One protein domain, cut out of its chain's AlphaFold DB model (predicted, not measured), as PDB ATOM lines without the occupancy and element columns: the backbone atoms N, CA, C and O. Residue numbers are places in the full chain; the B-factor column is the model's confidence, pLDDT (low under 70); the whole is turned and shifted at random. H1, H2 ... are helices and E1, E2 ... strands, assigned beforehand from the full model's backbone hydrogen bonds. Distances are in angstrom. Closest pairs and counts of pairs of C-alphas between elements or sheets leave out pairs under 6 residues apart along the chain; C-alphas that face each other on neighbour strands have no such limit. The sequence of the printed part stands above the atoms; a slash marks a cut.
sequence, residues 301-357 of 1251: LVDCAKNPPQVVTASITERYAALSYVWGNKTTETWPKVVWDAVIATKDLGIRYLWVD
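AT A GLANCE: This is residues 301 to 357 of the 1251 residues of an uncharacterized protein of Fusarium oxysporum f. sp. cubense (strain race 4) (UniProt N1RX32). A small, strongly twisted four-stranded sheet has one helix, H1, along one face, making two layers, while loop residues 329 to 335 stick out. The 57 printed residues run E1, E2, E3, H1, E4; the mixed sheet's order is E2 E1 E4 E3. The class is mixed, helices and strands, with 27 residues, under half, in named elements. It is compact, radius of gyration of the C-alphas 11.3 A, spanning 33 by 21 by 20 A.

HOW THE PARTS SIT: E4, residues 353 to 356, is parallel to E3, residues 320 to 323 (N 321 and O 353, 2.9 A), and antiparallel to E1, residues 301 to 303 (N 302 and O 354, 2.8 A). E1 and E2, residues 310 to 313, form a hairpin (N 303 and O 310, 2.8 A); these pairs are within hydrogen-bond range. H1, residues 337 to 348, has a height over the sheet of 9.2 A; it lies over E4 and, only just, with 3 C-alphas, over E3. Its line runs along the strands, at 21 degrees to E4 on the local plane; their closest C-alphas, Thr 346 and Leu 354, are 6.7 A apart. Every O i to N i+4 pair in H1 is within hydrogen-bond range. E3, H1 and E4 form a strand-helix-strand unit, two parallel neighbours with a helix between, its crossover right-handed.

IN THESE COORDINATES: From first to last C-alpha, E2 and E3 measure 10.0 A, E4 9.8 A, E1 6.1 A and H1 16.7 A. C-alpha 301, where E1 begins, is at (-80.170, -96.915, -23.132); C-alpha 356, where E4 ends, at (-85.849, -101.232, -21.586).

THE WHOLE: The two C-alphas farthest apart, Thr 317 and Lys 330, are 33.0 A apart. The printed part has no cut; the link E3 to H1 is long, 13 residues. pLDDT is under 70 at residues 326 to 334.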
ATOM      1  N   LEU A 301     -78.948 -97.612 -23.543       88.44
ATOM      2  CA  LEU A 301     -80.170 -96.915 -23.132       88.44
ATOM      3  C   LEU A 301     -80.919 -96.427 -24.377       88.44
ATOM      4  O   LEU A 301     -80.297 -96.121 -25.391       88.44
ATOM      5  N   VAL A 302     -82.242 -96.299 -24.315       89.81
ATOM      6  CA  VAL A 302     -83.003 -95.525 -25.306       89.81
ATOM      7  C   VAL A 302     -82.778 -94.040 -25.026       89.81
ATOM      8  O   VAL A 302     -83.155 -93.549 -23.965       89.81
ATOM      9  N   ASP A 303     -82.183 -93.316 -25.971       90.62
ATOM     10  CA  ASP A 303     -82.116 -91.853 -25.954       90.62
ATOM     11  C   ASP A 303     -83.458 -91.294 -26.431       90.62
ATOM     12  O   ASP A 303     -83.743 -91.228 -27.633       90.62
ATOM     13  N   CYS A 304     -84.307 -90.923 -25.473       90.56
ATOM     14  CA  CYS A 304     -85.643 -90.409 -25.741       90.56
ATOM     15  C   CYS A 304     -85.586 -89.074 -26.499       90.56
ATOM     16  O   CYS A 304     -86.509 -88.773 -27.254       90.56
ATOM     17  N   ALA A 305     -84.518 -88.281 -26.346       85.50
ATOM     18  CA  ALA A 305     -84.396 -86.972 -26.994       85.50
ATOM     19  C   ALA A 305     -84.287 -87.046 -28.532       85.50
ATOM     20  O   ALA A 305     -84.534 -86.050 -29.211       85.50
ATOM     21  N   LYS A 306     -83.962 -88.217 -29.095       84.19
ATOM     22  CA  LYS A 306     -83.961 -88.448 -30.546       84.19
ATOM     23  C   LYS A 306     -85.380 -88.611 -31.107       84.19
ATOM     24  O   LYS A 306     -86.312 -88.990 -30.397       84.19
ATOM     25  N   ASN A 307     -85.534 -88.347 -32.407       80.00
ATOM     26  CA  ASN A 307     -86.779 -88.577 -33.139       80.00
ATOM     27  C   ASN A 307     -86.502 -89.261 -34.502       80.00
ATOM     28  O   ASN A 307     -85.892 -88.621 -35.361       80.00
ATOM     29  N   PRO A 308     -86.911 -90.530 -34.714       80.69
ATOM     30  CA  PRO A 308     -87.458 -91.434 -33.700       80.69
ATOM     31  C   PRO A 308     -86.449 -91.680 -32.556       80.69
ATOM     32  O   PRO A 308     -85.244 -91.498 -32.754       80.69
ATOM     33  N   PRO A 309     -86.908 -92.081 -31.357       86.31
ATOM     34  CA  PRO A 309     -86.027 -92.502 -30.271       86.31
ATOM     35  C   PRO A 309     -85.136 -93.663 -30.725       86.31
ATOM     36  O   PRO A 309     -85.564 -94.510 -31.507       86.31
ATOM     37  N   GLN A 310     -83.896 -93.725 -30.238       85.12
ATOM     38  CA  GLN A 310     -82.944 -94.773 -30.628       85.12
ATOM     39  C   GLN A 310     -82.235 -95.347 -29.412       85.12
ATOM     40  O   GLN A 310     -81.900 -94.615 -28.482       85.12
ATOM     41  N   VAL A 311     -81.925 -96.641 -29.466       85.44
ATOM     42  CA  VAL A 311     -80.970 -97.256 -28.543       85.44
ATOM     43  C   VAL A 311     -79.573 -96.694 -28.833       85.44
ATOM     44  O   VAL A 311     -79.139 -96.652 -29.984       85.44
ATOM     45  N   VAL A 312     -78.871 -96.248 -27.796       87.25
ATOM     46  CA  VAL A 312     -77.493 -95.742 -27.843       87.25
ATOM     47  C   VAL A 312     -76.664 -96.380 -26.733       87.25
ATOM     48  O   VAL A 312     -77.195 -96.727 -25.679       87.25
ATOM     49  N   THR A 313     -75.355 -96.499 -26.941       84.19
ATOM     50  CA  THR A 313     -74.416 -96.787 -25.849       84.19
ATOM     51  C   THR A 313     -74.280 -95.544 -24.968       84.19
ATOM     52  O   THR A 313     -74.090 -94.443 -25.484       84.19
ATOM     53  N   ALA A 314     -74.371 -95.713 -23.652       80.00
ATOM     54  CA  ALA A 314     -74.317 -94.641 -22.660       80.00
ATOM     55  C   ALA A 314     -73.581 -95.128 -21.401       80.00
ATOM     56  O   ALA A 314     -73.530 -96.331 -21.147       80.00
ATOM     57  N   SER A 315     -73.020 -94.228 -20.583       79.62
ATOM     58  CA  SER A 315     -72.457 -94.673 -19.300       79.62
ATOM     59  C   SER A 315     -73.583 -95.074 -18.346       79.62
ATOM     60  O   SER A 315     -74.623 -94.420 -18.264       79.62
ATOM     61  N   ILE A 316     -73.348 -96.117 -17.551       77.06
ATOM     62  CA  ILE A 316     -74.239 -96.517 -16.454       77.06
ATOM     63  C   ILE A 316     -74.383 -95.422 -15.376       77.06
ATOM     64  O   ILE A 316     -75.268 -95.506 -14.528       77.06
ATOM     65  N   THR A 317     -73.549 -94.376 -15.399       75.12
ATOM     66  CA  THR A 317     -73.666 -93.199 -14.520       75.12
ATOM     67  C   THR A 317     -74.731 -92.185 -14.967       75.12
ATOM     68  O   THR A 317     -75.111 -91.335 -14.159       75.12
ATOM     69  N   GLU A 318     -75.286 -92.307 -16.179       82.94
ATOM     70  CA  GLU A 318     -76.319 -91.411 -16.728       82.94
ATOM     71  C   GLU A 318     -77.659 -91.476 -15.978       82.94
ATOM     72  O   GLU A 318     -78.048 -92.525 -15.451       82.94
ATOM     73  N   ARG A 319     -78.405 -90.362 -15.932       82.50
ATOM     74  CA  ARG A 319     -79.748 -90.320 -15.317       82.50
ATOM     75  C   ARG A 319     -80.768 -90.943 -16.275       82.50
ATOM     76  O   ARG A 319     -81.104 -90.340 -17.293       82.50
ATOM     77  N   TYR A 320     -81.267 -92.130 -15.930       88.12
ATOM     78  CA  TYR A 320     -82.248 -92.871 -16.724       88.12
ATOM     79  C   TYR A 320     -83.445 -93.346 -15.893       88.12
ATOM     80  O   TYR A 320     -83.307 -93.643 -14.706       88.12
ATOM     81  N   ALA A 321     -84.607 -93.442 -16.536       86.62
ATOM     82  CA  ALA A 321     -85.761 -94.192 -16.045       86.62
ATOM     83  C   ALA A 321     -85.642 -95.659 -16.494       86.62
ATOM     84  O   ALA A 321     -84.931 -95.949 -17.455       86.62
ATOM     85  N   ALA A 322     -86.326 -96.593 -15.835       88.00
ATOM     86  CA  ALA A 322     -86.333 -98.007 -16.220       88.00
ATOM     87  C   ALA A 322     -87.773 -98.519 -16.325       88.00
ATOM     88  O   ALA A 322     -88.554 -98.344 -15.390       88.00
ATOM     89  N   LEU A 323     -88.119 -99.144 -17.453       83.75
ATOM     90  CA  LEU A 323     -89.451 -99.703 -17.675       83.75
ATOM     91  C   LEU A 323     -89.525-101.152 -17.177       83.75
ATOM     92  O   LEU A 323     -88.727-101.993 -17.586       83.75
ATOM     93  N   SER A 324     -90.528-101.449 -16.350       77.50
ATOM     94  CA  SER A 324     -90.936-102.811 -15.992       77.50
ATOM     95  C   SER A 324     -92.349-103.057 -16.520       77.50
ATOM     96  O   SER A 324     -93.236-102.231 -16.310       77.50
ATOM     97  N   TYR A 325     -92.541-104.144 -17.264       73.00
ATOM     98  CA  TYR A 325     -93.765-104.445 -18.007       73.00
ATOM     99  C   TYR A 325     -93.838-105.947 -18.314       73.00
ATOM    100  O   TYR A 325     -92.819-106.634 -18.350       73.00
ATOM    101  N   VAL A 326     -95.047-106.468 -18.537       57.72
ATOM    102  CA  VAL A 326     -95.252-107.874 -18.919       57.72
ATOM    103  C   VAL A 326     -95.108-108.013 -20.436       57.72
ATOM    104  O   VAL A 326     -95.792-107.323 -21.194       57.72
ATOM    105  N   TRP A 327     -94.224-108.906 -20.887       56.56
ATOM    106  CA  TRP A 327     -94.006-109.162 -22.313       56.56
ATOM    107  C   TRP A 327     -95.146-109.994 -22.930       56.56
ATOM    108  O   TRP A 327     -95.670-110.915 -22.306       56.56
ATOM    109  N   GLY A 328     -95.520-109.691 -24.178       54.53
ATOM    110  CA  GLY A 328     -96.566-110.402 -24.922       54.53
ATOM    111  C   GLY A 328     -96.013-111.267 -26.060       54.53
ATOM    112  O   GLY A 328     -95.076-110.874 -26.748       54.53
ATOM    113  N   ASN A 329     -96.639-112.418 -26.326       48.16
ATOM    114  CA  ASN A 329     -96.189-113.427 -27.307       48.16
ATOM    115  C   ASN A 329     -96.301-113.016 -28.800       48.16
ATOM    116  O   ASN A 329     -96.500-113.871 -29.660       48.16
ATOM    117  N   LYS A 330     -96.206-111.725 -29.142       46.72
ATOM    118  CA  LYS A 330     -96.237-111.232 -30.528       46.72
ATOM    119  C   LYS A 330     -94.904-110.600 -30.911       46.72
ATOM    120  O   LYS A 330     -94.549-109.534 -30.423       46.72
ATOM    121  N   THR A 331     -94.199-111.243 -31.836       48.62
ATOM    122  CA  THR A 331     -93.049-110.674 -32.542       48.62
ATOM    123  C   THR A 331     -93.539-109.691 -33.606       48.62
ATOM    124  O   THR A 331     -93.892-110.095 -34.713       48.62
ATOM    125  N   THR A 332     -93.590-108.405 -33.263       48.12
ATOM    126  CA  THR A 332     -93.781-107.304 -34.219       48.12
ATOM    127  C   THR A 332     -92.475-106.537 -34.388       48.12
ATOM    128  O   THR A 332     -91.769-106.307 -33.414       48.12
ATOM    129  N   GLU A 333     -92.174-106.099 -35.611       50.22
ATOM    130  CA  GLU A 333     -90.961-105.323 -35.936       50.22
ATOM    131  C   GLU A 333     -90.978-103.892 -35.354       50.22
ATOM    132  O   GLU A 333     -89.989-103.165 -35.414       50.22
ATOM    133  N   THR A 334     -92.104-103.478 -34.770       63.50
ATOM    134  CA  THR A 334     -92.308-102.190 -34.105       63.50
ATOM    135  C   THR A 334     -92.297-102.336 -32.582       63.50
ATOM    136  O   THR A 334     -92.784-103.327 -32.032       63.50
ATOM    137  N   TRP A 335     -91.767-101.324 -31.882       73.25
ATOM    138  CA  TRP A 335     -91.765-101.295 -30.414       73.25
ATOM    139  C   TRP A 335     -93.199-101.360 -29.850       73.25
ATOM    140  O   TRP A 335     -94.079-100.658 -30.366       73.25
ATOM    141  N   PRO A 336     -93.450-102.133 -28.774       74.12
ATOM    142  CA  PRO A 336     -94.757-102.195 -28.120       74.12
ATOM    143  C   PRO A 336     -95.269-100.814 -27.692       74.12
ATOM    144  O   PRO A 336     -94.483 -99.965 -27.269       74.12
ATOM    145  N   LYS A 337     -96.595-100.597 -27.712       79.94
ATOM    146  CA  LYS A 337     -97.200 -99.304 -27.323       79.94
ATOM    147  C   LYS A 337     -96.737 -98.836 -25.935       79.94
ATOM    148  O   LYS A 337     -96.376 -97.679 -25.789       79.94
ATOM    149  N   VAL A 338     -96.643 -99.746 -24.962       80.62
ATOM    150  CA  VAL A 338     -96.152 -99.442 -23.603       80.62
ATOM    151  C   VAL A 338     -94.724 -98.870 -23.585       80.62
ATOM    152  O   VAL A 338     -94.416 -98.049 -22.730       80.62
ATOM    153  N   VAL A 339     -93.867 -99.227 -24.550       82.69
ATOM    154  CA  VAL A 339     -92.519 -98.647 -24.685       82.69
ATOM    155  C   VAL A 339     -92.592 -97.225 -25.249       82.69
ATOM    156  O   VAL A 339     -91.886 -96.346 -24.765       82.69
ATOM    157  N   TRP A 340     -93.476 -96.959 -26.218       85.31
ATOM    158  CA  TRP A 340     -93.725 -95.599 -26.714       85.31
ATOM    159  C   TRP A 340     -94.334 -94.690 -25.641       85.31
ATOM    160  O   TRP A 340     -93.832 -93.589 -25.422       85.31
ATOM    161  N   ASP A 341     -95.358 -95.174 -24.937       86.56
ATOM    162  CA  ASP A 341     -96.001 -94.469 -23.825       86.56
ATOM    163  C   ASP A 341     -94.971 -94.162 -22.714       86.56
ATOM    164  O   ASP A 341     -94.910 -93.042 -22.207       86.56
ATOM    165  N   ALA A 342     -94.080 -95.113 -22.397       87.50
ATOM    166  CA  ALA A 342     -92.990 -94.917 -21.439       87.50
ATOM    167  C   ALA A 342     -91.910 -93.934 -21.922       87.50
ATOM    168  O   ALA A 342     -91.364 -93.189 -21.108       87.50
ATOM    169  N   VAL A 343     -91.592 -93.889 -23.221       88.44
ATOM    170  CA  VAL A 343     -90.672 -92.881 -23.780       88.44
ATOM    171  C   VAL A 343     -91.258 -91.475 -23.656       88.44
ATOM    172  O   VAL A 343     -90.510 -90.550 -23.347       88.44
ATOM    173  N   ILE A 344     -92.567 -91.307 -23.863       86.69
ATOM    174  CA  ILE A 344     -93.261 -90.027 -23.656       86.69
ATOM    175  C   ILE A 344     -93.180 -89.643 -22.171       86.69
ATOM    176  O   ILE A 344     -92.552 -88.639 -21.843       86.69
ATOM    177  N   ALA A 345     -93.637 -90.517 -21.268       87.19
ATOM    178  CA  ALA A 345     -93.570 -90.282 -19.824       87.19
ATOM    179  C   ALA A 345     -92.143 -89.979 -19.315       87.19
ATOM    180  O   ALA A 345     -91.961 -89.159 -18.418       87.19
ATOM    181  N   THR A 346     -91.108 -90.592 -19.901       89.38
ATOM    182  CA  THR A 346     -89.702 -90.328 -19.539       89.38
ATOM    183  C   THR A 346     -89.267 -88.909 -19.927       89.38
ATOM    184  O   THR A 346     -88.603 -88.246 -19.127       89.38
ATOM    185  N   LYS A 347     -89.687 -88.406 -21.101       87.00
ATOM    186  CA  LYS A 347     -89.459 -87.004 -21.509       87.00
ATOM    187  C   LYS A 347     -90.157 -86.033 -20.570       87.00
ATOM    188  O   LYS A 347     -89.543 -85.053 -20.157       87.00
ATOM    189  N   ASP A 348     -91.405 -86.326 -20.224       86.25
ATOM    190  CA  ASP A 348     -92.245 -85.438 -19.421       86.25
ATOM    191  C   ASP A 348     -91.753 -85.354 -17.963       86.25
ATOM    192  O   ASP A 348     -91.846 -84.302 -17.335       86.25
ATOM    193  N   LEU A 349     -91.104 -86.414 -17.458       85.69
ATOM    194  CA  LEU A 349     -90.334 -86.404 -16.203       85.69
ATOM    195  C   LEU A 349     -89.009 -85.612 -16.278       85.69
ATOM    196  O   LEU A 349     -88.287 -85.521 -15.283       85.69
ATOM    197  N   GLY A 350     -88.647 -85.058 -17.439       85.06
ATOM    198  CA  GLY A 350     -87.376 -84.364 -17.661       85.06
ATOM    199  C   GLY A 350     -86.156 -85.292 -17.686       85.06
ATOM    200  O   GLY A 350     -85.033 -84.847 -17.430       85.06
ATOM    201  N   ILE A 351     -86.353 -86.586 -17.959       88.50
ATOM    202  CA  ILE A 351     -85.293 -87.595 -18.022       88.50
ATOM    203  C   ILE A 351     -84.964 -87.872 -19.496       88.50
ATOM    204  O   ILE A 351     -85.848 -88.045 -20.332       88.50
ATOM    205  N   ARG A 352     -83.673 -87.906 -19.846       89.69
ATOM    206  CA  ARG A 352     -83.247 -88.106 -21.244       89.69
ATOM    207  C   ARG A 352     -83.328 -89.563 -21.698       89.69
ATOM    208  O   ARG A 352     -83.594 -89.817 -22.871       89.69
ATOM    209  N   TYR A 353     -83.036 -90.495 -20.798       92.75
ATOM    210  CA  TYR A 353     -82.779 -91.885 -21.148       92.75
ATOM    211  C   TYR A 353     -83.776 -92.847 -20.499       92.75
ATOM    212  O   TYR A 353     -84.107 -92.706 -19.320       92.75
ATOM    213  N   LEU A 354     -84.182 -93.874 -21.244       91.38
ATOM    214  CA  LEU A 354     -85.013 -94.977 -20.764       91.38
ATOM    215  C   LEU A 354     -84.273 -96.309 -20.948       91.38
ATOM    216  O   LEU A 354     -83.850 -96.645 -22.051       91.38
ATOM    217  N   TRP A 355     -84.134 -97.088 -19.880       90.12
ATOM    218  CA  TRP A 355     -83.707 -98.483 -19.961       90.12
ATOM    219  C   TRP A 355     -84.922 -99.384 -20.200       90.12
ATOM    220  O   TRP A 355     -85.912 -99.313 -19.464       90.12
ATOM    221  N   VAL A 356     -84.835-100.235 -21.225       82.56
ATOM    222  CA  VAL A 356     -85.849-101.232 -21.586       82.56
ATOM    223  C   VAL A 356     -85.134-102.562 -21.788       82.56
ATOM    224  O   VAL A 356     -84.287-102.675 -22.673       82.56
ATOM    225  N   ASP A 357     -85.483-103.540 -20.957       74.06
ATOM    226  CA  ASP A 357     -84.875-104.871 -20.839       74.06
ATOM    227  C   ASP A 357     -84.291-105.450 -22.141       74.06
ATOM    228  O   ASP A 357     -83.086-105.681 -22.242       74.06
TER     229      ASP A 357